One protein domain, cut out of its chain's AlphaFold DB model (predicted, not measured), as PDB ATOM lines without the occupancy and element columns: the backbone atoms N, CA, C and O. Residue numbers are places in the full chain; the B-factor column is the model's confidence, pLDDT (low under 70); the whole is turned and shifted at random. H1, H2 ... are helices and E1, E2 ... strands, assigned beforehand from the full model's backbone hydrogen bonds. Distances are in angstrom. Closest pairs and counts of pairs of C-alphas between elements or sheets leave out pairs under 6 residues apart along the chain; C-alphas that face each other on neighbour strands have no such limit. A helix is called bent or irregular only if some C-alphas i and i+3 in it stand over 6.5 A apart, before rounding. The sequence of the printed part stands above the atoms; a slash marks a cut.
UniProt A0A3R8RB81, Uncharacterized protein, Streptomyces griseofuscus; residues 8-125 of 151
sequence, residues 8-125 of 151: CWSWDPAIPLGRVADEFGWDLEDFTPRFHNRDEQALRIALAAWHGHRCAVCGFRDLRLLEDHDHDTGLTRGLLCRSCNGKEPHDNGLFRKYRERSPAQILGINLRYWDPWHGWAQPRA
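AT A GLANCE: This is residues 8 to 125 of the 151 residues of an uncharacterized protein of Streptomyces griseofuscus (UniProt A0A3R8RB81). A short two-stranded hairpin, E1 and E2, stands between two groups of helices: the crossed trio H1, H2 and H3 on one side, H4 and H5 on the other, with small H6 beside E2. Residues 107 to 125 form a long closing stretch without named elements. The printed part has 118 residues, in the order H1 H2 H3 E1 E2 H4 H5 H6; under half are in named elements, mostly helix, and the sheet E1 - E2 is antiparallel. It is compact, radius of gyration of the C-alphas 14.0 A, spanning 42 by 32 by 23 A.

HOW THE PARTS SIT: H1, residues 17 to 24, and H2, residues 28 to 36, only just touch, with 3 pairs of C-alphas within 8 A, closest Ala 21 and Leu 28 at 6.7 A. H3, residues 40 to 51, touches H1 with residues 45 to 49 alone, C-alphas of Val 20 and Ala 49 closest at 5.8 A, about perpendicular at 76 degrees. It touches H2 with residues 42 to 46 alone, C-alphas of Phe 35 and Ala 42 closest at 5.1 A, about perpendicular at 74 degrees. In the hairpin of E1, residues 66 to 69, and E2, residues 76 to 80, N 66 and O 80 are 2.8 A apart, within hydrogen-bond range. The closest C-alphas of H3 and E2, His 51 and Leu 79, are 7.1 A apart. H4, residues 82 to 90, is irregular, with C-alphas 86 and 89 7.1 A apart; its closest C-alpha pair with E1 is Arg 82 and Leu 66, 6.5 A. H5, residues 94 to 100, is close to H4 but not clearly touching, C-alphas of Glu 88 and Phe 95 closest at 5.6 A. H6, residues 103 to 106, has its closest C-alpha pair with E2 at Pro 103 and Gly 78, 5.1 A. Every O i to N i+4 pair is within hydrogen-bond range in H1, H3 and H5, 3 of 5 in H2 and in H4; H6 is too short for one.

IN THESE COORDINATES: H1 begins at C-alpha 17 (0.915, 44.146, -29.949). H3, the longest helix, is 16.5 A from first to last C-alpha, H4 13.9 A, H2 12.0 A and E2 11.1 A. H6 ends at C-alpha 106 (-4.667, 30.006, -24.418).

THE WHOLE: The C-alphas of Glu 29 and His 90 are the two farthest apart, 42.2 A. The printed part has no cut. The link from H3 to E1, residues 52 to 65, is long. Residues 114 to 115 pair antiparallel with 119 to 120. Mean pLDDT of the printed part is 93.1; residue 125 is under 70.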
ATOM      1  N   CYS A   8      -4.878  33.721 -15.023       98.25
ATOM      2  CA  CYS A   8      -4.751  33.837 -16.474       98.25
ATOM      3  C   CYS A   8      -6.007  33.445 -17.255       98.25
ATOM      4  O   CYS A   8      -6.158  33.862 -18.399       98.25
ATOM      5  N   TRP A   9      -6.933  32.689 -16.659       97.88
ATOM      6  CA  TRP A   9      -8.183  32.308 -17.321       97.88
ATOM      7  C   TRP A   9      -9.134  33.485 -17.537       97.88
ATOM      8  O   TRP A   9     -10.027  33.397 -18.378       97.88
ATOM      9  N   SER A  10      -8.932  34.573 -16.791       97.31
ATOM     10  CA  SER A  10      -9.691  35.818 -16.919       97.31
ATOM     11  C   SER A  10      -9.083  36.810 -17.916       97.31
ATOM     12  O   SER A  10      -9.678  37.855 -18.173       97.31
ATOM     13  N   TRP A  11      -7.889  36.531 -18.447       97.69
ATOM     14  CA  TRP A  11      -7.183  37.472 -19.313       97.69
ATOM     15  C   TRP A  11      -7.711  37.405 -20.747       97.69
ATOM     16  O   TRP A  11      -8.123  36.350 -21.229       97.69
ATOM     17  N   ASP A  12      -7.663  38.546 -21.434       96.69
ATOM     18  CA  ASP A  12      -7.937  38.630 -22.868       96.69
ATOM     19  C   ASP A  12      -6.947  37.731 -23.629       96.69
ATOM     20  O   ASP A  12      -5.744  37.892 -23.426       96.69
ATOM     21  N   PRO A  13      -7.393  36.782 -24.473       94.56
ATOM     22  CA  PRO A  13      -6.499  35.902 -25.223       94.56
ATOM     23  C   PRO A  13      -5.720  36.608 -26.349       94.56
ATOM     24  O   PRO A  13      -4.870  35.975 -26.976       94.56
ATOM     25  N   ALA A  14      -5.986  37.883 -26.640       95.06
ATOM     26  CA  ALA A  14      -5.281  38.620 -27.682       95.06
ATOM     27  C   ALA A  14      -3.825  38.936 -27.295       95.06
ATOM     28  O   ALA A  14      -3.531  39.346 -26.170       95.06
ATOM     29  N   ILE A  15      -2.902  38.810 -28.255       94.00
ATOM     30  CA  ILE A  15      -1.517  39.266 -28.073       94.00
ATOM     31  C   ILE A  15      -1.505  40.800 -28.006       94.00
ATOM     32  O   ILE A  15      -1.965  41.453 -28.947       94.00
ATOM     33  N   PRO A  16      -0.960  41.409 -26.937       93.94
ATOM     34  CA  PRO A  16      -0.926  42.859 -26.803       93.94
ATOM     35  C   PRO A  16       0.195  43.453 -27.673       93.94
ATOM     36  O   PRO A  16       1.281  43.740 -27.174       93.94
ATOM     37  N   LEU A  17      -0.073  43.660 -28.968       92.38
ATOM     38  CA  LEU A  17       0.915  44.146 -29.949       92.38
ATOM     39  C   LEU A  17       1.591  45.464 -29.529       92.38
ATOM     40  O   LEU A  17       2.795  45.603 -29.696       92.38
ATOM     41  N   GLY A  18       0.859  46.390 -28.899       90.94
ATOM     42  CA  GLY A  18       1.457  47.623 -28.369       90.94
ATOM     43  C   GLY A  18       2.574  47.351 -27.356       90.94
ATOM     44  O   GLY A  18       3.643  47.935 -27.445       90.94
ATOM     45  N   ARG A  19       2.390  46.372 -26.461       92.69
ATOM     46  CA  ARG A  19       3.437  45.983 -25.502       92.69
ATOM     47  C   ARG A  19       4.609  45.282 -26.181       92.69
ATOM     48  O   ARG A  19       5.737  45.457 -25.744       92.69
ATOM     49  N   VAL A  20       4.361  44.495 -27.230       93.38
ATOM     50  CA  VAL A  20       5.447  43.891 -28.021       93.38
ATOM     51  C   VAL A  20       6.376  44.983 -28.562       93.38
ATOM     52  O   VAL A  20       7.590  44.888 -28.385       93.38
ATOM     53  N   ALA A  21       5.807  46.046 -29.133       89.38
ATOM     54  CA  ALA A  21       6.576  47.188 -29.612       89.38
ATOM     55  C   ALA A  21       7.240  47.966 -28.459       89.38
ATOM     56  O   ALA A  21       8.453  48.162 -28.472       89.38
ATOM     57  N   ASP A  22       6.473  48.350 -27.437       91.62
ATOM     58  CA  ASP A  22       6.935  49.263 -26.383       91.62
ATOM     59  C   ASP A  22       7.956  48.630 -25.420       91.62
ATOM     60  O   ASP A  22       8.895  49.290 -24.983       91.62
ATOM     61  N   GLU A  23       7.766  47.359 -25.048       91.94
ATOM     62  CA  GLU A  23       8.574  46.688 -24.018       91.94
ATOM     63  C   GLU A  23       9.769  45.939 -24.614       91.94
ATOM     64  O   GLU A  23      10.844  45.908 -24.014       91.94
ATOM     65  N   PHE A  24       9.597  45.348 -25.800       92.31
ATOM     66  CA  PHE A  24      10.627  44.518 -26.427       92.31
ATOM     67  C   PHE A  24      11.316  45.215 -27.602       92.31
ATOM     68  O   PHE A  24      12.351  44.729 -28.056       92.31
ATOM     69  N   GLY A  25      10.787  46.346 -28.083       91.94
ATOM     70  CA  GLY A  25      11.367  47.102 -29.194       91.94
ATOM     71  C   GLY A  25      11.242  46.396 -30.543       91.94
ATOM     72  O   GLY A  25      12.038  46.657 -31.441       91.94
ATOM     73  N   TRP A  26      10.298  45.460 -30.674       91.81
ATOM     74  CA  TRP A  26      10.077  44.735 -31.923       91.81
ATOM     75  C   TRP A  26       9.092  45.486 -32.802       91.81
ATOM     76  O   TRP A  26       7.947  45.714 -32.408       91.81
ATOM     77  N   ASP A  27       9.538  45.821 -34.008       93.12
ATOM     78  CA  ASP A  27       8.657  46.345 -35.041       93.12
ATOM     79  C   ASP A  27       7.559  45.321 -35.380       93.12
ATOM     80  O   ASP A  27       7.808  44.112 -35.446       93.12
ATOM     81  N   LEU A  28       6.322  45.792 -35.554       90.69
ATOM     82  CA  LEU A  28       5.171  44.912 -35.769       90.69
ATOM     83  C   LEU A  28       5.157  44.277 -37.161       90.69
ATOM     84  O   LEU A  28       4.638  43.163 -37.301       90.69
ATOM     85  N   GLU A  29       5.719  44.948 -38.166       93.56
ATOM     86  CA  GLU A  29       5.851  44.427 -39.527       93.56
ATOM     87  C   GLU A  29       6.871  43.281 -39.568       93.56
ATOM     88  O   GLU A  29       6.663  42.306 -40.288       93.56
ATOM     89  N   ASP A  30       7.900  43.331 -38.716       92.50
ATOM     90  CA  ASP A  30       8.883  42.252 -38.548       92.50
ATOM     91  C   ASP A  30       8.400  41.130 -37.614       92.50
ATOM     92  O   ASP A  30       8.619  39.936 -37.867       92.50
ATOM     93  N   PHE A  31       7.740  41.490 -36.512       94.81
ATOM     94  CA  PHE A  31       7.260  40.542 -35.509       94.81
ATOM     95  C   PHE A  31       6.167  39.629 -36.064       94.81
ATOM     96  O   PHE A  31       6.216  38.412 -35.868       94.81
ATOM     97  N   THR A  32       5.176  40.200 -36.754       93.69
ATOM     98  CA  THR A  32       3.957  39.476 -37.144       93.69
ATOM     99  C   THR A  32       4.254  38.268 -38.045       93.69
ATOM    100  O   THR A  32       3.809  37.162 -37.719       93.69
ATOM    101  N   PRO A  33       5.063  38.387 -39.118       95.81
ATOM    102  CA  PRO A  33       5.447  37.237 -39.935       95.81
ATOM    103  C   PRO A  33       6.215  36.171 -39.145       95.81
ATOM    104  O   PRO A  33       5.958  34.981 -39.315       95.81
ATOM    105  N   ARG A  34       7.129  36.568 -38.249       95.81
ATOM    106  CA  ARG A  34       7.909  35.635 -37.412       95.81
ATOM    107  C   ARG A  34       7.019  34.863 -36.446       95.81
ATOM    108  O   ARG A  34       7.144  33.643 -36.342       95.81
ATOM    109  N   PHE A  35       6.078  35.549 -35.804       94.12
ATOM    110  CA  PHE A  35       5.085  34.922 -34.940       94.12
ATOM    111  C   PHE A  35       4.245  33.889 -35.707       94.12
ATOM    112  O   PHE A  35       4.104  32.748 -35.258       94.12
ATOM    113  N   HIS A  36       3.749  34.242 -36.897       92.69
ATOM    114  CA  HIS A  36       2.992  33.313 -37.744       92.69
ATOM    115  C   HIS A  36       3.826  32.118 -38.218       92.69
ATOM    116  O   HIS A  36       3.327  30.993 -38.240       92.69
ATOM    117  N   ASN A  37       5.108  32.342 -38.499       94.94
ATOM    118  CA  ASN A  37       6.068  31.298 -38.856       94.94
ATOM    119  C   ASN A  37       6.583  30.496 -37.651       94.94
ATOM    120  O   ASN A  37       7.462  29.653 -37.818       94.94
ATOM    121  N   ARG A  38       6.023  30.715 -36.451       92.00
ATOM    122  CA  ARG A  38       6.373  30.000 -35.212       92.00
ATOM    123  C   ARG A  38       7.847  30.146 -34.823       92.00
ATOM    124  O   ARG A  38       8.412  29.246 -34.208       92.00
ATOM    125  N   ASP A  39       8.450  31.285 -35.150       94.19
ATOM    126  CA  ASP A  39       9.781  31.645 -34.668       94.19
ATOM    127  C   ASP A  39       9.786  31.688 -33.136       94.19
ATOM    128  O   ASP A  39       8.994  32.398 -32.514       94.19
ATOM    129  N   GLU A  40      10.670  30.917 -32.507       92.19
ATOM    130  CA  GLU A  40      10.618  30.736 -31.059       92.19
ATOM    131  C   GLU A  40      10.868  32.022 -30.264       92.19
ATOM    132  O   GLU A  40      10.351  32.172 -29.155       92.19
ATOM    133  N   GLN A  41      11.669  32.947 -30.797       92.38
ATOM    134  CA  GLN A  41      11.933  34.216 -30.132       92.38
ATOM    135  C   GLN A  41      10.679  35.093 -30.161       92.38
ATOM    136  O   GLN A  41      10.288  35.626 -29.121       92.38
ATOM    137  N   ALA A  42       9.991  35.156 -31.305       94.94
ATOM    138  CA  ALA A  42       8.702  35.831 -31.410       94.94
ATOM    139  C   ALA A  42       7.642  35.196 -30.488       94.94
ATOM    140  O   ALA A  42       6.893  35.918 -29.831       94.94
ATOM    141  N   LEU A  43       7.605  33.863 -30.364       96.12
ATOM    142  CA  LEU A  43       6.696  33.174 -29.436       96.12
ATOM    143  C   LEU A  43       6.999  33.503 -27.962       96.12
ATOM    144  O   LEU A  43       6.069  33.732 -27.186       96.12
ATOM    145  N   ARG A  44       8.280  33.573 -27.571       95.50
ATOM    146  CA  ARG A  44       8.697  33.981 -26.216       95.50
ATOM    147  C   ARG A  44       8.287  35.413 -25.896       95.50
ATOM    148  O   ARG A  44       7.762  35.667 -24.815       95.50
ATOM    149  N   ILE A  45       8.482  36.329 -26.842       95.94
ATOM    150  CA  ILE A  45       8.076  37.733 -26.706       95.94
ATOM    151  C   ILE A  45       6.556  37.844 -26.600       95.94
ATOM    152  O   ILE A  45       6.058  38.517 -25.702       95.94
ATOM    153  N   ALA A  46       5.816  37.132 -27.452       96.94
ATOM    154  CA  ALA A  46       4.358  37.079 -27.397       96.94
ATOM    155  C   ALA A  46       3.863  36.623 -26.015       96.94
ATOM    156  O   ALA A  46       3.000  37.270 -25.421       96.94
ATOM    157  N   LEU A  47       4.448  35.546 -25.476       97.88
ATOM    158  CA  LEU A  47       4.114  35.019 -24.153       97.88
ATOM    159  C   LEU A  47       4.436  36.029 -23.040       97.88
ATOM    160  O   LEU A  47       3.583  36.309 -22.196       97.88
ATOM    161  N   ALA A  48       5.640  36.606 -23.041       97.25
ATOM    162  CA  ALA A  48       6.066  37.572 -22.032       97.25
ATOM    163  C   ALA A  48       5.210  38.850 -22.057       97.25
ATOM    164  O   ALA A  48       4.703  39.281 -21.014       97.25
ATOM    165  N   ALA A  49       4.961  39.393 -23.251       97.19
ATOM    166  CA  ALA A  49       4.083  40.536 -23.448       97.19
ATOM    167  C   ALA A  49       2.662  40.221 -22.961       97.19
ATOM    168  O   ALA A  49       2.074  41.008 -22.221       97.19
ATOM    169  N   TRP A  50       2.106  39.056 -23.292       98.12
ATOM    170  CA  TRP A  50       0.773  38.665 -22.831       98.12
ATOM    171  C   TRP A  50       0.666  38.600 -21.299       98.12
ATOM    172  O   TRP A  50      -0.277  39.130 -20.700       98.12
ATOM    173  N   HIS A  51       1.690  38.049 -20.641       98.19
ATOM    174  CA  HIS A  51       1.783  38.037 -19.182       98.19
ATOM    175  C   HIS A  51       1.828  39.445 -18.577       98.19
ATOM    176  O   HIS A  51       1.186  39.696 -17.548       98.19
ATOM    177  N   GLY A  52       2.573  40.372 -19.189       96.88
ATOM    178  CA  GLY A  52       2.720  41.740 -18.682       96.88
ATOM    179  C   GLY A  52       3.238  41.766 -17.249       96.88
ATOM    180  O   GLY A  52       2.643  42.418 -16.384       96.88
ATOM    181  N   HIS A  53       4.276  40.967 -16.993       97.06
ATOM    182  CA  HIS A  53       4.893  40.764 -15.680       97.06
ATOM    183  C   HIS A  53       3.978  40.165 -14.603       97.06
ATOM    184  O   HIS A  53       4.290  40.270 -13.421       97.06
ATOM    185  N   ARG A  54       2.850  39.533 -14.956       98.25
ATOM    186  CA  ARG A  54       1.957  38.868 -13.989       98.25
ATOM    187  C   ARG A  54       2.151  37.359 -13.980       98.25
ATOM    188  O   ARG A  54       2.187  36.724 -15.029       98.25
ATOM    189  N   CYS A  55       2.189  36.766 -12.793       98.62
ATOM    190  CA  CYS A  55       2.087  35.320 -12.618       98.62
ATOM    191  C   CYS A  55       0.739  34.812 -13.154       98.62
ATOM    192  O   CYS A  55      -0.307  35.302 -12.723       98.62
ATOM    193  N   ALA A  56       0.750  33.796 -14.024       98.50
ATOM    194  CA  ALA A  56      -0.482  33.228 -14.586       98.50
ATOM    195  C   ALA A  56      -1.426  32.621 -13.541       98.50
ATOM    196  O   ALA A  56      -2.628  32.544 -13.763       98.50
ATOM    197  N   VAL A  57      -0.905  32.184 -12.396       98.06
ATOM    198  CA  VAL A  57      -1.720  31.491 -11.393       98.06
ATOM    199  C   VAL A  57      -2.320  32.451 -10.373       98.06
ATOM    200  O   VAL A  57      -3.488  32.313 -10.028       98.06
ATOM    201  N   CYS A  58      -1.537  33.401  -9.856       97.50
ATOM    202  CA  CYS A  58      -1.960  34.254  -8.740       97.50
ATOM    203  C   CYS A  58      -2.018  35.751  -9.056       97.50
ATOM    204  O   CYS A  58      -2.330  36.526  -8.156       97.50
ATOM    205  N   GLY A  59      -1.639  36.174 -10.265       97.69
ATOM    206  CA  GLY A  59      -1.640  37.582 -10.670       97.69
ATOM    207  C   GLY A  59      -0.529  38.446 -10.070       97.69
ATOM    208  O   GLY A  59      -0.406  39.610 -10.450       97.69
ATOM    209  N   PHE A  60       0.302  37.901  -9.168       97.56
ATOM    210  CA  PHE A  60       1.426  38.630  -8.571       97.56
ATOM    211  C   PHE A  60       2.336  39.217  -9.654       97.56
ATOM    212  O   PHE A  60       2.690  38.515 -10.605       97.56
ATOM    213  N   ARG A  61       2.703  40.493  -9.495       97.31
ATOM    214  CA  ARG A  61       3.523  41.233 -10.455       97.31
ATOM    215  C   ARG A  61       4.997  41.177 -10.074       97.31
ATOM    216  O   ARG A  61       5.351  41.575  -8.969       97.31
ATOM    217  N   ASP A  62       5.837  40.725 -10.996       94.12
ATOM    218  CA  ASP A  62       7.293  40.695 -10.847       94.12
ATOM    219  C   ASP A  62       7.960  40.776 -12.224       94.12
ATOM    220  O   ASP A  62       7.492  40.164 -13.182       94.12
ATOM    221  N   LEU A  63       9.081  41.488 -12.314       89.69
ATOM    222  CA  LEU A  63       9.920  41.495 -13.514       89.69
ATOM    223  C   LEU A  63      10.657  40.158 -13.699       89.69
ATOM    224  O   LEU A  63      11.073  39.834 -14.805       89.69
ATOM    225  N   ARG A  64      10.825  39.373 -12.624       92.25
ATOM    226  CA  ARG A  64      11.567  38.102 -12.612       92.25
ATOM    227  C   ARG A  64      10.649  36.894 -12.427       92.25
ATOM    228  O   ARG A  64      10.813  36.110 -11.490       92.25
ATOM    229  N   LEU A  65       9.668  36.749 -13.317       97.44
ATOM    230  CA  LEU A  65       8.903  35.505 -13.417       97.44
ATOM    231  C   LEU A  65       9.790  34.368 -13.944       97.44
ATOM    232  O   LEU A  65      10.766  34.596 -14.656       97.44
ATOM    233  N   LEU A  66       9.444  33.143 -13.568       96.50
ATOM    234  CA  LEU A  66      10.089  31.914 -14.007       96.50
ATOM    235  C   LEU A  66       9.271  31.288 -15.131       96.50
ATOM    236  O   LEU A  66       8.040  31.294 -15.072       96.50
ATOM    237  N   GLU A  67       9.961  30.745 -16.128       96.94
ATOM    238  CA  GLU A  67       9.336  29.963 -17.187       96.94
ATOM    239  C   GLU A  67       8.994  28.570 -16.657       96.94
ATOM    240  O   GLU A  67       9.862  27.786 -16.274       96.94
ATOM    241  N   ASP A  68       7.700  28.299 -16.596       96.94
ATOM    242  CA  ASP A  68       7.136  27.037 -16.164       96.94
ATOM    243  C   ASP A  68       6.890  26.144 -17.381       96.94
ATOM    244  O   ASP A  68       6.371  26.597 -18.407       96.94
ATOM    245  N   HIS A  69       7.239  24.866 -17.268       94.81
ATOM    246  CA  HIS A  69       7.144  23.911 -18.361       94.81
ATOM    247  C   HIS A  69       6.667  22.551 -17.873       94.81
ATOM    248  O   HIS A  69       6.797  22.190 -16.706       94.81
ATOM    249  N   ASP A  70       6.087  21.802 -18.792       91.12
ATOM    250  CA  ASP A  70       5.726  20.417 -18.570       91.12
ATOM    251  C   ASP A  70       6.989  19.547 -18.647       91.12
ATOM    252  O   ASP A  70       7.675  19.511 -19.669       91.12
ATOM    253  N   HIS A  71       7.300  18.848 -17.557       85.38
ATOM    254  CA  HIS A  71       8.468  17.973 -17.456       85.38
ATOM    255  C   HIS A  71       8.354  16.698 -18.308       85.38
ATOM    256  O   HIS A  71       9.358  16.014 -18.511       85.38
ATOM    257  N   ASP A  72       7.160  16.357 -18.799       82.94
ATOM    258  CA  ASP A  72       6.948  15.178 -19.639       82.94
ATOM    259  C   ASP A  72       7.171  15.506 -21.110       82.94
ATOM    260  O   ASP A  72       7.828  14.754 -21.830       82.94
ATOM    261  N   THR A  73       6.667  16.652 -21.564       86.88
ATOM    262  CA  THR A  73       6.777  17.075 -22.967       86.88
ATOM    263  C   THR A  73       7.956  18.011 -23.230       86.88
ATOM    264  O   THR A  73       8.398  18.136 -24.371       86.88
ATOM    265  N   GLY A  74       8.475  18.676 -22.197       89.50
ATOM    266  CA  GLY A  74       9.460  19.750 -22.317       89.50
ATOM    267  C   GLY A  74       8.880  21.058 -22.869       89.50
ATOM    268  O   GLY A  74       9.647  21.952 -23.237       89.50
ATOM    269  N   LEU A  75       7.550  21.175 -22.974       93.62
ATOM    270  CA  LEU A  75       6.883  22.355 -23.518       93.62
ATOM    271  C   LEU A  75       6.566  23.377 -22.429       93.62
ATOM    272  O   LEU A  75       6.067  23.044 -21.353       93.62
ATOM    273  N   THR A  76       6.805  24.643 -22.740       96.44
ATOM    274  CA  THR A  76       6.466  25.780 -21.889       96.44
ATOM    275  C   THR A  76       4.957  25.868 -21.698       96.44
ATOM    276  O   THR A  76       4.182  25.812 -22.653       96.44
ATOM    277  N   ARG A  77       4.533  26.054 -20.447       98.06
ATOM    278  CA  ARG A  77       3.137  26.293 -20.067       98.06
ATOM    279  C   ARG A  77       2.867  27.785 -19.895       98.06
ATOM    280  O   ARG A  77       1.829  28.259 -20.349       98.06
ATOM    281  N   GLY A  78       3.791  28.532 -19.289       98.00
ATOM    282  CA  GLY A  78       3.639  29.968 -19.045       98.00
ATOM    283  C   GLY A  78       4.675  30.533 -18.077       98.00
ATOM    284  O   GLY A  78       5.665  29.881 -17.770       98.00
ATOM    285  N   LEU A  79       4.442  31.754 -17.584       98.56
ATOM    286  CA  LEU A  79       5.313  32.413 -16.602       98.56
ATOM    287  C   LEU A  79       4.682  32.473 -15.200       98.56
ATOM    288  O   LEU A  79       3.558  32.958 -15.010       98.56
ATOM    289  N   LEU A  80       5.427  32.033 -14.187       98.50
ATOM    290  CA  LEU A  80       4.982  31.966 -12.794       98.50
ATOM    291  C   LEU A  80       5.914  32.742 -11.861       98.50
ATOM    292  O   LEU A  80       7.115  32.846 -12.085       98.50
ATOM    293  N   CYS A  81       5.388  33.262 -10.751       98.31
ATOM    294  CA  CYS A  81       6.262  33.738  -9.679       98.31
ATOM    295  C   CYS A  81       6.960  32.548  -8.999       98.31
ATOM    296  O   CYS A  81       6.439  31.430  -9.007       98.31
ATOM    297  N   ARG A  82       8.091  32.793  -8.322       96.94
ATOM    298  CA  ARG A  82       8.864  31.741  -7.631       96.94
ATOM    299  C   ARG A  82       8.013  30.868  -6.699       96.94
ATOM    300  O   ARG A  82       8.200  29.657  -6.658       96.94
ATOM    301  N   SER A  83       7.070  31.470  -5.969       96.06
ATOM    302  CA  SER A  83       6.205  30.733  -5.037       96.06
ATOM    303  C   SER A  83       5.231  29.798  -5.756       96.06
ATOM    304  O   SER A  83       5.068  28.657  -5.334       96.06
ATOM    305  N   CYS A  84       4.593  30.259  -6.837       97.31
ATOM    306  CA  CYS A  84       3.691  29.418  -7.621       97.31
ATOM    307  C   CYS A  84       4.459  28.323  -8.357       97.31
ATOM    308  O   CYS A  84       4.045  27.174  -8.296       97.31
ATOM    309  N   ASN A  85       5.603  28.656  -8.957       96.31
ATOM    310  CA  ASN A  85       6.447  27.692  -9.658       96.31
ATOM    311  C   ASN A  85       6.892  26.540  -8.745       96.31
ATOM    312  O   ASN A  85       6.833  25.385  -9.131       96.31
ATOM    313  N   GLY A  86       7.281  26.835  -7.498       93.06
ATOM    314  CA  GLY A  86       7.663  25.794  -6.536       93.06
ATOM    315  C   GLY A  86       6.497  24.942  -6.016       93.06
ATOM    316  O   GLY A  86       6.728  23.850  -5.512       93.06
ATOM    317  N   LYS A  87       5.251  25.425  -6.108       93.38
ATOM    318  CA  LYS A  87       4.047  24.686  -5.681       93.38
ATOM    319  C   LYS A  87       3.423  23.862  -6.798       93.38
ATOM    320  O   LYS A  87       2.758  22.875  -6.501       93.38
ATOM    321  N   GLU A  88       3.620  24.277  -8.047       92.31
ATOM    322  CA  GLU A  88       3.001  23.667  -9.225       92.31
ATOM    323  C   GLU A  88       3.105  22.131  -9.250       92.31
ATOM    324  O   GLU A  88       2.053  21.497  -9.413       92.31
ATOM    325  N   PRO A  89       4.273  21.512  -8.975       87.31
ATOM    326  CA  PRO A  89       4.419  20.057  -9.055       87.31
ATOM    327  C   PRO A  89       3.683  19.294  -7.944       87.31
ATOM    328  O   PRO A  89       3.565  18.071  -7.999       87.31
ATOM    329  N   HIS A  90       3.223  19.991  -6.902       85.31
ATOM    330  CA  HIS A  90       2.745  19.391  -5.654       85.31
ATOM    331  C   HIS A  90       1.250  19.620  -5.390       85.31
ATOM    332  O   HIS A  90       0.727  19.127  -4.392       85.31
ATOM    333  N   ASP A  91       0.553  20.351  -6.262       82.06
ATOM    334  CA  ASP A  91      -0.854  20.709  -6.083       82.06
ATOM    335  C   ASP A  91      -1.708  20.229  -7.274       82.06
ATOM    336  O   ASP A  91      -1.465  20.539  -8.443       82.06
ATOM    337  N   ASN A  92      -2.742  19.446  -6.958       80.94
ATOM    338  CA  ASN A  92      -3.695  18.884  -7.920       80.94
ATOM    339  C   ASN A  92      -5.069  19.584  -7.909       80.94
ATOM    340  O   ASN A  92      -5.998  19.147  -8.592       80.94
ATOM    341  N   GLY A  93      -5.208  20.675  -7.156       89.56
ATOM    342  CA  GLY A  93      -6.348  21.582  -7.184       89.56
ATOM    343  C   GLY A  93      -6.142  22.690  -8.214       89.56
ATOM    344  O   GLY A  93      -6.435  22.516  -9.397       89.56
ATOM    345  N   LEU A  94      -5.627  23.835  -7.764       92.69
ATOM    346  CA  LEU A  94      -5.447  25.035  -8.591       92.69
ATOM    347  C   LEU A  94      -4.514  24.784  -9.781       92.69
ATOM    348  O   LEU A  94      -4.794  25.204 -10.903       92.69
ATOM    349  N   PHE A  95      -3.407  24.079  -9.551       94.19
ATOM    350  CA  PHE A  95      -2.412  23.869 -10.599       94.19
ATOM    351  C   PHE A  95      -2.822  22.796 -11.608       94.19
ATOM    352  O   PHE A  95      -2.414  22.876 -12.762       94.19
ATOM    353  N   ARG A  96      -3.724  21.872 -11.243       92.56
ATOM    354  CA  ARG A  96      -4.372  20.999 -12.231       92.56
ATOM    355  C   ARG A  96      -5.156  21.821 -13.251       92.56
ATOM    356  O   ARG A  96      -4.957  21.624 -14.442       92.56
ATOM    357  N   LYS A  97      -5.967  22.785 -12.797       94.12
ATOM    358  CA  LYS A  97      -6.666  23.715 -13.699       94.12
ATOM    359  C   LYS A  97      -5.679  24.496 -14.569       94.12
ATOM    360  O   LYS A  97      -5.821  24.530 -15.782       94.12
ATOM    361  N   TYR A  98      -4.624  25.057 -13.979       96.38
ATOM    362  CA  TYR A  98      -3.583  25.751 -14.749       96.38
ATOM    363  C   TYR A  98      -2.961  24.875 -15.855       96.38
ATOM    364  O   TYR A  98      -2.765  25.366 -16.963       96.38
ATOM    365  N   ARG A  99      -2.723  23.580 -15.599       95.00
ATOM    366  CA  ARG A  99      -2.236  22.617 -16.606       95.00
ATOM    367  C   ARG A  99      -3.255  22.309 -17.714       95.00
ATOM    368  O   ARG A  99      -2.849  22.017 -18.831       95.00
ATOM    369  N   GLU A 100      -4.555  22.356 -17.418       93.44
ATOM    370  CA  GLU A 100      -5.634  22.074 -18.383       93.44
ATOM    371  C   GLU A 100      -5.834  23.198 -19.412       93.44
ATOM    372  O   GLU A 100      -6.308  22.941 -20.519       93.44
ATOM    373  N   ARG A 101      -5.500  24.441 -19.045       95.62
ATOM    374  CA  ARG A 101      -5.583  25.610 -19.931       95.62
ATOM    375  C   ARG A 101      -4.502  26.627 -19.557       95.62
ATOM    376  O   ARG A 101      -4.777  27.659 -18.943       95.62
ATOM    377  N   SER A 102      -3.262  26.292 -19.890       97.81
ATOM    378  CA  SER A 102      -2.076  27.108 -19.635       97.81
ATOM    379  C   SER A 102      -2.013  28.335 -20.559       97.81
ATOM    380  O   SER A 102      -2.662  28.349 -21.606       97.81
ATOM    381  N   PRO A 103      -1.224  29.373 -20.228       98.56
ATOM    382  CA  PRO A 103      -0.956  30.498 -21.128       98.56
ATOM    383  C   PRO A 103      -0.564  30.090 -22.554       98.56
ATOM    384  O   PRO A 103      -1.124  30.614 -23.514       98.56
ATOM    385  N   ALA A 104       0.329  29.110 -22.708       97.56
ATOM    386  CA  ALA A 104       0.723  28.612 -24.025       97.56
ATOM    387  C   ALA A 104      -0.468  28.019 -24.802       97.56
ATOM    388  O   ALA A 104      -0.634  28.299 -25.990       97.56
ATOM    389  N   GLN A 105      -1.356  27.282 -24.121       97.06
ATOM    390  CA  GLN A 105      -2.585  26.749 -24.717       97.06
ATOM    391  C   GLN A 105      -3.603  27.850 -25.050       97.06
ATOM    392  O   GLN A 105      -4.218  27.795 -26.112       97.06
ATOM    393  N   ILE A 106      -3.769  28.858 -24.185       97.88
ATOM    394  CA  ILE A 106      -4.667  30.006 -24.418       97.88
ATOM    395  C   ILE A 106      -4.254  30.764 -25.682       97.88
ATOM    396  O   ILE A 106      -5.111  31.137 -26.479       97.88
ATOM    397  N   LEU A 107      -2.948  30.951 -25.874       96.12
ATOM    398  CA  LEU A 107      -2.381  31.651 -27.025       96.12
ATOM    399  C   LEU A 107      -2.199  30.756 -28.261       96.12
ATOM    400  O   LEU A 107      -1.842  31.251 -29.329       96.12
ATOM    401  N   GLY A 108      -2.409  29.444 -28.131       95.12
ATOM    402  CA  GLY A 108      -2.201  28.483 -29.215       95.12
ATOM    403  C   GLY A 108      -0.749  28.425 -29.704       95.12
ATOM    404  O   GLY A 108      -0.509  28.302 -30.912       95.12
ATOM    405  N   ILE A 109       0.220  28.555 -28.793       94.56
ATOM    406  CA  ILE A 109       1.658  28.506 -29.087       94.56
ATOM    407  C   ILE A 109       2.289  27.238 -28.509       94.56
ATOM    408  O   ILE A 109       1.918  26.782 -27.433       94.56
ATOM    409  N   ASN A 110       3.281  26.700 -29.218       93.19
ATOM    410  CA  ASN A 110       4.118  25.602 -28.744       93.19
ATOM    411  C   ASN A 110       5.548  26.115 -28.663       93.19
ATOM    412  O   ASN A 110       6.131  26.474 -29.685       93.19
ATOM    413  N   LEU A 111       6.092  26.165 -27.453       93.12
ATOM    414  CA  LEU A 111       7.445  26.625 -27.193       93.12
ATOM    415  C   LEU A 111       8.166  25.563 -26.372       93.12
ATOM    416  O   LEU A 111       7.599  25.025 -25.424       93.12
ATOM    417  N   ARG A 112       9.402  25.246 -26.749       90.94
ATOM    418  CA  ARG A 112      10.236  24.320 -25.990       90.94
ATOM    419  C   ARG A 112      10.961  25.071 -24.880       90.94
ATOM    420  O   ARG A 112      11.528  26.136 -25.123       90.94
ATOM    421  N   TYR A 113      10.986  24.495 -23.688       91.25
ATOM    422  CA  TYR A 113      11.765  25.048 -22.591       91.25
ATOM    423  C   TYR A 113      13.268  24.894 -22.858       91.25
ATOM    424  O   TYR A 113      13.722  23.876 -23.396       91.25
ATOM    425  N   TRP A 114      14.038  25.904 -22.464       91.31
ATOM    426  CA  TRP A 114      15.495  25.904 -22.533       91.31
ATOM    427  C   TRP A 114      16.078  26.502 -21.261       91.31
ATOM    428  O   TRP A 114      15.605  27.534 -20.788       91.31
ATOM    429  N   ASP A 115      17.146  25.895 -20.754       87.06
ATOM    430  CA  ASP A 115      17.945  26.466 -19.678       87.06
ATOM    431  C   ASP A 115      19.452  26.361 -19.974       87.06
ATOM    432  O   ASP A 115      19.885  25.479 -20.721       87.06
ATOM    433  N   PRO A 116      20.281  27.253 -19.405       86.12
ATOM    434  CA  PRO A 116      21.705  27.308 -19.720       86.12
ATOM    435  C   PRO A 116      22.521  26.124 -19.177       86.12
ATOM    436  O   PRO A 116      23.677  25.974 -19.568       86.12
ATOM    437  N   TRP A 117      21.963  25.297 -18.289       85.00
ATOM    438  CA  TRP A 117      22.665  24.159 -17.691       85.00
ATOM    439  C   TRP A 117      22.390  22.846 -18.429       85.00
ATOM    440  O   TRP A 117      23.308  22.047 -18.598       85.00
ATOM    441  N   HIS A 118      21.158  22.630 -18.889       83.31
ATOM    442  CA  HIS A 118      20.732  21.376 -19.525       83.31
ATOM    443  C   HIS A 118      20.391  21.536 -21.011       83.31
ATOM    444  O   HIS A 118      20.171  20.546 -21.710       83.31
ATOM    445  N   GLY A 119      20.380  22.770 -21.519       88.75
ATOM    446  CA  GLY A 119      19.966  23.076 -22.878       88.75
ATOM    447  C   GLY A 119      18.457  22.925 -23.052       88.75
ATOM    448  O   GLY A 119      17.666  23.300 -22.190       88.75
ATOM    449  N   TRP A 120      18.043  22.398 -24.202       86.94
ATOM    450  CA  TRP A 120      16.632  22.180 -24.513       86.94
ATOM    451  C   TRP A 120      16.049  21.035 -23.685       86.94
ATOM    452  O   TRP A 120      16.568  19.916 -23.749       86.94
ATOM    453  N   ALA A 121      14.928  21.280 -22.995       85.75
ATOM    454  CA  ALA A 121      14.205  20.239 -22.268       85.75
ATOM    455  C   ALA A 121      13.887  19.076 -23.204       85.75
ATOM    456  O   ALA A 121      13.279  19.256 -24.262       85.75
ATOM    457  N   GLN A 122      14.330  17.878 -22.845       79.81
ATOM    458  CA  GLN A 122      13.984  16.671 -23.581       79.81
ATOM    459  C   GLN A 122      12.648  16.148 -23.058       79.81
ATOM    460  O   GLN A 122      12.460  16.133 -21.839       79.81
ATOM    461  N   PRO A 123      11.739  15.703 -23.941       76.94
ATOM    462  CA  PRO A 123      10.581  14.948 -23.500       76.94
ATOM    463  C   PRO A 123      11.048  13.768 -22.654       76.94
ATOM    464  O   PRO A 123      12.052  13.118 -22.978       76.94
ATOM    465  N   ARG A 124      10.331  13.480 -21.571       71.94
ATOM    466  CA  ARG A 124      10.622  12.307 -20.759       71.94
ATOM    467  C   ARG A 124      10.488  11.068 -21.640       71.94
ATOM    468  O   ARG A 124       9.512  10.916 -22.377       71.94
ATOM    469  N   ALA A 125      11.470  10.173 -21.563       64.19
ATOM    470  CA  ALA A 125      11.348   8.868 -22.197       64.19
ATOM    471  C   ALA A 125      10.094   8.169 -21.650       64.19
ATOM    472  O   ALA A 125       9.868   8.167 -20.438       64.19
TER     473      ALA A 125